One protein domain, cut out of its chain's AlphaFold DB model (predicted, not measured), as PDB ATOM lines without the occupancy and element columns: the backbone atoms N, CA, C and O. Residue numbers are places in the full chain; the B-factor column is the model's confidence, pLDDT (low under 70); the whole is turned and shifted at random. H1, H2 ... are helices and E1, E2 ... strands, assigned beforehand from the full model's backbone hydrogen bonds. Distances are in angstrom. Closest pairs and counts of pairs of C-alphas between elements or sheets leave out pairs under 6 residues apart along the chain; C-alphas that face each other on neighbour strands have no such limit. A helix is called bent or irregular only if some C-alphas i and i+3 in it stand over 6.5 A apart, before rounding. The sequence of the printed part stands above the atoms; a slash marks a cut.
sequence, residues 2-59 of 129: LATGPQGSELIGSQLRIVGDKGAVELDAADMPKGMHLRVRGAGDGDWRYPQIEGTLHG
ATOM      1  N   LEU A   2     -27.436 -49.314  20.923       62.12
ATOM      2  CA  LEU A   2     -28.135 -48.052  20.646       62.12
ATOM      3  C   LEU A   2     -28.728 -48.138  19.240       62.12
ATOM      4  O   LEU A   2     -27.993 -48.395  18.289       62.12
ATOM      5  N   ALA A   3     -30.042 -47.962  19.122       72.00
ATOM      6  CA  ALA A   3     -30.744 -47.895  17.847       72.00
ATOM      7  C   ALA A   3     -31.330 -46.495  17.700       72.00
ATOM      8  O   ALA A   3     -32.208 -46.090  18.458       72.00
ATOM      9  N   THR A   4     -30.807 -45.752  16.731       66.50
ATOM     10  CA  THR A   4     -31.264 -44.408  16.384       66.50
ATOM     11  C   THR A   4     -32.025 -44.488  15.065       66.50
ATOM     12  O   THR A   4     -31.481 -44.981  14.078       66.50
ATOM     13  N   GLY A   5     -33.277 -44.039  15.033       71.94
ATOM     14  CA  GLY A   5     -34.157 -44.157  13.868       71.94
ATOM     15  C   GLY A   5     -35.609 -44.396  14.284       71.94
ATOM     16  O   GLY A   5     -35.864 -44.625  15.467       71.94
ATOM     17  N   PRO A   6     -36.568 -44.354  13.342       73.25
ATOM     18  CA  PRO A   6     -37.993 -44.423  13.664       73.25
ATOM     19  C   PRO A   6     -38.406 -45.735  14.345       73.25
ATOM     20  O   PRO A   6     -39.356 -45.719  15.115       73.25
ATOM     21  N   GLN A   7     -37.690 -46.844  14.111       77.50
ATOM     22  CA  GLN A   7     -37.950 -48.116  14.800       77.50
ATOM     23  C   GLN A   7     -37.426 -48.148  16.250       77.50
ATOM     24  O   GLN A   7     -37.918 -48.929  17.058       77.50
ATOM     25  N   GLY A   8     -36.427 -47.329  16.600       81.19
ATOM     26  CA  GLY A   8     -35.919 -47.184  17.971       81.19
ATOM     27  C   GLY A   8     -35.721 -48.503  18.732       81.19
ATOM     28  O   GLY A   8     -35.020 -49.412  18.277       81.19
ATOM     29  N   SER A   9     -36.339 -48.607  19.911       79.56
ATOM     30  CA  SER A   9     -36.231 -49.775  20.789       79.56
ATOM     31  C   SER A   9     -36.907 -51.031  20.249       79.56
ATOM     32  O   SER A   9     -36.513 -52.118  20.665       79.56
ATOM     33  N   GLU A  10     -37.824 -50.939  19.283       82.19
ATOM     34  CA  GLU A  10     -38.441 -52.115  18.653       82.19
ATOM     35  C   GLU A  10     -37.392 -53.030  18.005       82.19
ATOM     36  O   GLU A  10     -37.539 -54.250  18.006       82.19
ATOM     37  N   LEU A  11     -36.284 -52.458  17.519       83.75
ATOM     38  CA  LEU A  11     -35.192 -53.210  16.897       83.75
ATOM     39  C   LEU A  11     -34.303 -53.946  17.917       83.75
ATOM     40  O   LEU A  11     -33.675 -54.950  17.586       83.75
ATOM     41  N   ILE A  12     -34.203 -53.426  19.142       85.56
ATOM     42  CA  ILE A  12     -33.168 -53.806  20.125       85.56
ATOM     43  C   ILE A  12     -33.735 -54.220  21.491       85.56
ATOM     44  O   ILE A  12     -32.977 -54.507  22.420       85.56
ATOM     45  N   GLY A  13     -35.058 -54.242  21.637       90.38
ATOM     46  CA  GLY A  13     -35.794 -54.536  22.867       90.38
ATOM     47  C   GLY A  13     -35.834 -53.381  23.873       90.38
ATOM     48  O   GLY A  13     -36.884 -53.122  24.449       90.38
ATOM     49  N   SER A  14     -34.721 -52.678  24.093       90.94
ATOM     50  CA  SER A  14     -34.620 -51.531  25.015       90.94
ATOM     51  C   SER A  14     -33.449 -50.634  24.633       90.94
ATOM     52  O   SER A  14     -32.387 -51.166  24.297       90.94
ATOM     53  N   GLN A  15     -33.585 -49.310  24.758       87.81
ATOM     54  CA  GLN A  15     -32.475 -48.389  24.474       87.81
ATOM     55  C   GLN A  15     -31.310 -48.557  25.458       87.81
ATOM     56  O   GLN A  15     -30.150 -48.648  25.052       87.81
ATOM     57  N   LEU A  16     -31.619 -48.657  26.753       90.12
ATOM     58  CA  LEU A  16     -30.649 -48.978  27.795       90.12
ATOM     59  C   LEU A  16     -31.206 -50.082  28.686       90.12
ATOM     60  O   LEU A  16     -32.346 -50.013  29.137       90.12
ATOM     61  N   ARG A  17     -30.369 -51.074  28.980       93.56
ATOM     62  CA  ARG A  17     -30.654 -52.119  29.957       93.56
ATOM     63  C   ARG A  17     -29.468 -52.257  30.892       93.56
ATOM     64  O   ARG A  17     -28.345 -52.475  30.442       93.56
ATOM     65  N   ILE A  18     -29.740 -52.170  32.185       95.12
ATOM     66  CA  ILE A  18     -28.779 -52.417  33.254       95.12
ATOM     67  C   ILE A  18     -29.215 -53.707  33.935       95.12
ATOM     68  O   ILE A  18     -30.345 -53.800  34.410       95.12
ATOM     69  N   VAL A  19     -28.338 -54.707  33.957       95.50
ATOM     70  CA  VAL A  19     -28.605 -56.004  34.587       95.50
ATOM     71  C   VAL A  19     -27.654 -56.174  35.759       95.50
ATOM     72  O   VAL A  19     -26.440 -56.080  35.590       95.50
ATOM     73  N   GLY A  20     -28.218 -56.415  36.936       95.81
ATOM     74  CA  GLY A  20     -27.493 -56.778  38.144       95.81
ATOM     75  C   GLY A  20     -27.908 -58.161  38.643       95.81
ATOM     76  O   GLY A  20     -28.860 -58.769  38.158       95.81
ATOM     77  N   ASP A  21     -27.213 -58.641  39.666       96.38
ATOM     78  CA  ASP A  21     -27.532 -59.885  40.378       96.38
ATOM     79  C   ASP A  21     -28.923 -59.861  41.041       96.38
ATOM     80  O   ASP A  21     -29.558 -60.898  41.220       96.38
ATOM     81  N   LYS A  22     -29.416 -58.664  41.376       96.44
ATOM     82  CA  LYS A  22     -30.703 -58.439  42.045       96.44
ATOM     83  C   LYS A  22     -31.798 -57.895  41.139       96.44
ATOM     84  O   LYS A  22     -32.807 -57.413  41.653       96.44
ATOM     85  N   GLY A  23     -31.623 -57.949  39.822       96.62
ATOM     86  CA  GLY A  23     -32.671 -57.545  38.893       96.62
ATOM     87  C   GLY A  23     -32.182 -56.736  37.703       96.62
ATOM     88  O   GLY A  23     -31.015 -56.787  37.324       96.62
ATOM     89  N   ALA A  24     -33.103 -55.997  37.097       96.94
ATOM     90  CA  ALA A  24     -32.833 -55.208  35.908       96.94
ATOM     91  C   ALA A  24     -33.565 -53.864  35.918       96.94
ATOM     92  O   ALA A  24     -34.647 -53.720  36.493       96.94
ATOM     93  N   VAL A  25     -32.964 -52.900  35.230       96.06
ATOM     94  CA  VAL A  25     -33.542 -51.597  34.901       96.06
ATOM     95  C   VAL A  25     -33.519 -51.442  33.391       96.06
ATOM     96  O   VAL A  25     -32.510 -51.753  32.756       96.06
ATOM     97  N   GLU A  26     -34.612 -50.955  32.817       94.56
ATOM     98  CA  GLU A  26     -34.704 -50.671  31.388       94.56
ATOM     99  C   GLU A  26     -35.253 -49.273  31.131       94.56
ATOM    100  O   GLU A  26     -36.222 -48.854  31.768       94.56
ATOM    101  N   LEU A  27     -34.633 -48.596  30.166       90.88
ATOM    102  CA  LEU A  27     -35.101 -47.337  29.600       90.88
ATOM    103  C   LEU A  27     -35.629 -47.577  28.190       90.88
ATOM    104  O   LEU A  27     -34.972 -48.264  27.396       90.88
ATOM    105  N   ASP A  28     -36.799 -47.001  27.906       88.25
ATOM    106  CA  ASP A  28     -37.497 -47.091  26.619       88.25
ATOM    107  C   ASP A  28     -37.508 -48.516  26.054       88.25
ATOM    108  O   ASP A  28     -36.948 -48.807  24.994       88.25
ATOM    109  N   ALA A  29     -38.115 -49.440  26.796       91.12
ATOM    110  CA  ALA A  29     -38.348 -50.792  26.302       91.12
ATOM    111  C   ALA A  29     -39.445 -50.808  25.225       91.12
ATOM    112  O   ALA A  29     -40.404 -50.044  25.302       91.12
ATOM    113  N   ALA A  30     -39.311 -51.689  24.234       89.25
ATOM    114  CA  ALA A  30     -40.192 -51.762  23.066       89.25
ATOM    115  C   ALA A  30     -41.664 -52.029  23.421       89.25
ATOM    116  O   ALA A  30     -42.571 -51.530  22.767       89.25
ATOM    117  N   ASP A  31     -41.900 -52.823  24.465       91.25
ATOM    118  CA  ASP A  31     -43.218 -53.249  24.939       91.25
ATOM    119  C   ASP A  31     -43.756 -52.377  26.088       91.25
ATOM    120  O   ASP A  31     -44.713 -52.749  26.768       91.25
ATOM    121  N   MET A  32     -43.131 -51.225  26.344       88.69
ATOM    122  CA  MET A  32     -43.496 -50.357  27.456       88.69
ATOM    123  C   MET A  32     -44.817 -49.605  27.182       88.69
ATOM    124  O   MET A  32     -45.047 -49.150  26.058       88.69
ATOM    125  N   PRO A  33     -45.699 -49.420  28.188       88.25
ATOM    126  CA  PRO A  33     -46.897 -48.599  28.028       88.25
ATOM    127  C   PRO A  33     -46.566 -47.171  27.580       88.25
ATOM    128  O   PRO A  33     -45.597 -46.567  28.042       88.25
ATOM    129  N   LYS A  34     -47.412 -46.600  26.715       83.88
ATOM    130  CA  LYS A  34     -47.219 -45.240  26.195       83.88
ATOM    131  C   LYS A  34     -47.109 -44.219  27.334       83.88
ATOM    132  O   LYS A  34     -47.970 -44.173  28.208       83.88
ATOM    133  N   GLY A  35     -46.085 -43.370  27.268       81.81
ATOM    134  CA  GLY A  35     -45.819 -42.325  28.263       81.81
ATOM    135  C   GLY A  35     -45.001 -42.789  29.471       81.81
ATOM    136  O   GLY A  35     -44.701 -41.974  30.336       81.81
ATOM    137  N   MET A  36     -44.621 -44.068  29.532       87.50
ATOM    138  CA  MET A  36     -43.628 -44.571  30.479       87.50
ATOM    139  C   MET A  36     -42.273 -44.670  29.771       87.50
ATOM    140  O   MET A  36     -42.217 -45.065  28.609       87.50
ATOM    141  N   HIS A  37     -41.192 -44.338  30.482       86.88
ATOM    142  CA  HIS A  37     -39.819 -44.363  29.943       86.88
ATOM    143  C   HIS A  37     -38.848 -45.214  30.773       86.88
ATOM    144  O   HIS A  37     -37.713 -45.445  30.366       86.88
ATOM    145  N   LEU A  38     -39.283 -45.686  31.944       92.19
ATOM    146  CA  LEU A  38     -38.463 -46.413  32.905       92.19
ATOM    147  C   LEU A  38     -39.251 -47.592  33.472       92.19
ATOM    148  O   LEU A  38     -40.370 -47.424  33.963       92.19
ATOM    149  N   ARG A  39     -38.631 -48.777  33.476       94.62
ATOM    150  CA  ARG A  39     -39.107 -49.923  34.254       94.62
ATOM    151  C   ARG A  39     -37.999 -50.564  35.071       94.62
ATOM    152  O   ARG A  39     -36.838 -50.596  34.666       94.62
ATOM    153  N   VAL A  40     -38.376 -51.090  36.229       96.75
ATOM    154  CA  VAL A  40     -37.474 -51.762  37.169       96.75
ATOM    155  C   VAL A  40     -38.098 -53.082  37.592       96.75
ATOM    156  O   VAL A  40     -39.291 -53.139  37.883       96.75
ATOM    157  N   ARG A  41     -37.291 -54.140  37.645       97.31
ATOM    158  CA  ARG A  41     -37.685 -55.436  38.200       97.31
ATOM    159  C   ARG A  41     -36.590 -55.926  39.129       97.31
ATOM    160  O   ARG A  41     -35.496 -56.242  38.667       97.31
ATOM    161  N   GLY A  42     -36.883 -55.947  40.422       96.88
ATOM    162  CA  GLY A  42     -35.995 -56.435  41.470       96.88
ATOM    163  C   GLY A  42     -36.136 -57.935  41.732       96.88
ATOM    164  O   GLY A  42     -37.035 -58.604  41.222       96.88
ATOM    165  N   ALA A  43     -35.248 -58.471  42.564       93.44
ATOM    166  CA  ALA A  43     -35.335 -59.838  43.055       93.44
ATOM    167  C   ALA A  43     -36.622 -60.031  43.874       93.44
ATOM    168  O   ALA A  43     -36.845 -59.329  44.860       93.44
ATOM    169  N   GLY A  44     -37.452 -60.990  43.466       91.44
ATOM    170  CA  GLY A  44     -38.754 -61.256  44.084       91.44
ATOM    171  C   GLY A  44     -39.921 -60.468  43.483       91.44
ATOM    172  O   GLY A  44     -41.066 -60.789  43.795       91.44
ATOM    173  N   ASP A  45     -39.666 -59.505  42.589       94.81
ATOM    174  CA  ASP A  45     -40.735 -58.859  41.826       94.81
ATOM    175  C   ASP A  45     -41.309 -59.861  40.807       94.81
ATOM    176  O   ASP A  45     -40.574 -60.436  40.000       94.81
ATOM    177  N   GLY A  46     -42.630 -60.069  40.837       92.19
ATOM    178  CA  GLY A  46     -43.326 -60.930  39.872       92.19
ATOM    179  C   GLY A  46     -43.496 -60.291  38.490       92.19
ATOM    180  O   GLY A  46     -43.596 -61.006  37.498       92.19
ATOM    181  N   ASP A  47     -43.493 -58.957  38.423       94.50
ATOM    182  CA  ASP A  47     -43.637 -58.183  37.188       94.50
ATOM    183  C   ASP A  47     -42.833 -56.871  37.260       94.50
ATOM    184  O   ASP A  47     -42.304 -56.493  38.310       94.50
ATOM    185  N   TRP A  48     -42.721 -56.176  36.131       96.12
ATOM    186  CA  TRP A  48     -42.102 -54.862  36.034       96.12
ATOM    187  C   TRP A  48     -42.880 -53.804  36.814       96.12
ATOM    188  O   TRP A  48     -44.103 -53.702  36.743       96.12
ATOM    189  N   ARG A  49     -42.136 -52.942  37.504       95.38
ATOM    190  CA  ARG A  49     -42.656 -51.717  38.111       95.38
ATOM    191  C   ARG A  49     -42.274 -50.523  37.249       95.38
ATOM    192  O   ARG A  49     -41.177 -50.496  36.693       95.38
ATOM    193  N   TYR A  50     -43.153 -49.525  37.205       93.94
ATOM    194  CA  TYR A  50     -42.992 -48.294  36.425       93.94
ATOM    195  C   TYR A  50     -42.915 -47.095  37.378       93.94
ATOM    196  O   TYR A  50     -43.956 -46.536  37.743       93.94
ATOM    197  N   PRO A  51     -41.715 -46.737  37.874       91.25
ATOM    198  CA  PRO A  51     -41.553 -45.576  38.735       91.25
ATOM    199  C   PRO A  51     -42.017 -44.310  38.017       91.25
ATOM    200  O   PRO A  51     -41.676 -44.090  36.857       91.25
ATOM    201  N   GLN A  52     -42.768 -43.469  38.725       83.94
ATOM    202  CA  GLN A  52     -43.055 -42.124  38.245       83.94
ATOM    203  C   GLN A  52     -41.779 -41.292  38.339       83.94
ATOM    204  O   GLN A  52     -41.131 -41.255  39.387       83.94
ATOM    205  N   ILE A  53     -41.424 -40.655  37.234       80.44
ATOM    206  CA  ILE A  53     -40.286 -39.750  37.120       80.44
ATOM    207  C   ILE A  53     -40.808 -38.386  36.689       80.44
ATOM    208  O   ILE A  53     -41.732 -38.294  35.884       80.44
ATOM    209  N   GLU A  54     -40.243 -37.333  37.269       76.81
ATOM    210  CA  GLU A  54     -40.538 -35.970  36.844       76.81
ATOM    211  C   GLU A  54     -39.822 -35.668  35.524       76.81
ATOM    212  O   GLU A  54     -38.671 -36.061  35.325       76.81
ATOM    213  N   GLY A  55     -40.501 -34.940  34.638       74.00
ATOM    214  CA  GLY A  55     -39.984 -34.598  33.315       74.00
ATOM    215  C   GLY A  55     -40.100 -35.738  32.301       74.00
ATOM    216  O   GLY A  55     -40.798 -36.730  32.505       74.00
ATOM    217  N   THR A  56     -39.429 -35.566  31.166       72.69
ATOM    218  CA  THR A  56     -39.362 -36.573  30.097       72.69
ATOM    219  C   THR A  56     -37.906 -36.904  29.788       72.69
ATOM    220  O   THR A  56     -37.012 -36.116  30.093       72.69
ATOM    221  N   LEU A  57     -37.647 -38.055  29.159       72.81
ATOM    222  CA  LEU A  57     -36.277 -38.495  28.857       72.81
ATOM    223  C   LEU A  57     -35.506 -37.514  27.951       72.81
ATOM    224  O   LEU A  57     -34.278 -37.455  27.992       72.81
ATOM    225  N   HIS A  58     -36.226 -36.739  27.140       76.06
ATOM    226  CA  HIS A  58     -35.665 -35.818  26.147       76.06
ATOM    227  C   HIS A  58     -36.162 -34.380  26.323       76.06
ATOM    228  O   HIS A  58     -36.125 -33.598  25.378       76.06
ATOM    229  N   GLY A  59     -36.669 -34.050  27.510       79.31
ATOM    230  CA  GLY A  59     -37.197 -32.726  27.801       79.31
ATOM    231  C   GLY A  59     -36.107 -31.715  28.146       79.31
ATOM    232  O   GLY A  59     -35.013 -32.066  28.606       79.31
TER     233      GLY A  59
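What this domain is: This is residues 2 to 59 of the 129 residues of an uncharacterized protein of candidate division BRC1 bacterium ADurb.BinA364 (UniProt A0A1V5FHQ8). Little regular structure: a small sheet of three strands, E1, E2 and E3, has the short helix H1 at one end, and residues 43 to 59 fold back past E3 as a long tail. The printed part has 58 residues, 23 in named elements, in the order H1, E1, E2, E3. The class is mostly strand; the whole is compact, with a radius of gyration of the C-alphas of 11.8 A and spans of 35 by 24 by 16 A.

Where its parts are: E1, residues 14 to 20, is 15.8 A long and begins at C-alpha 14 (-34.620, -51.531, 25.015). E2, residues 23 to 29, is 15.4 A. E3, residues 38 to 42, is 13.4 A and ends at C-alpha 42 (-35.995, -56.435, 41.470). H1 is residues 8 to 11, 6.2 A, neither bent nor irregular, but only just.

How they stand to each other: The strands form a meander, each the antiparallel neighbour of the one before. Hairpin E1 and E2 has N 18 and O 25 at 2.9 A, within hydrogen-bond range; hairpin E2 and E3 has N 39 and O 26 at 3.0 A. H1 only grazes the sheet, with residues 8 to 10; its closest C-alphas to E1 are Ser 9 and Gln 15, 5.4 A. H1 is too short for an O i to N i+4 pair; its 1 O i to N i+3 pair is within range.

The domain as a whole: The C-alphas of Gly 5 and Gly 44 are farthest apart, 35.0 A. The printed part has no cut, and no link between named elements is long. Residues 2 and 4 are under 70 in pLDDT.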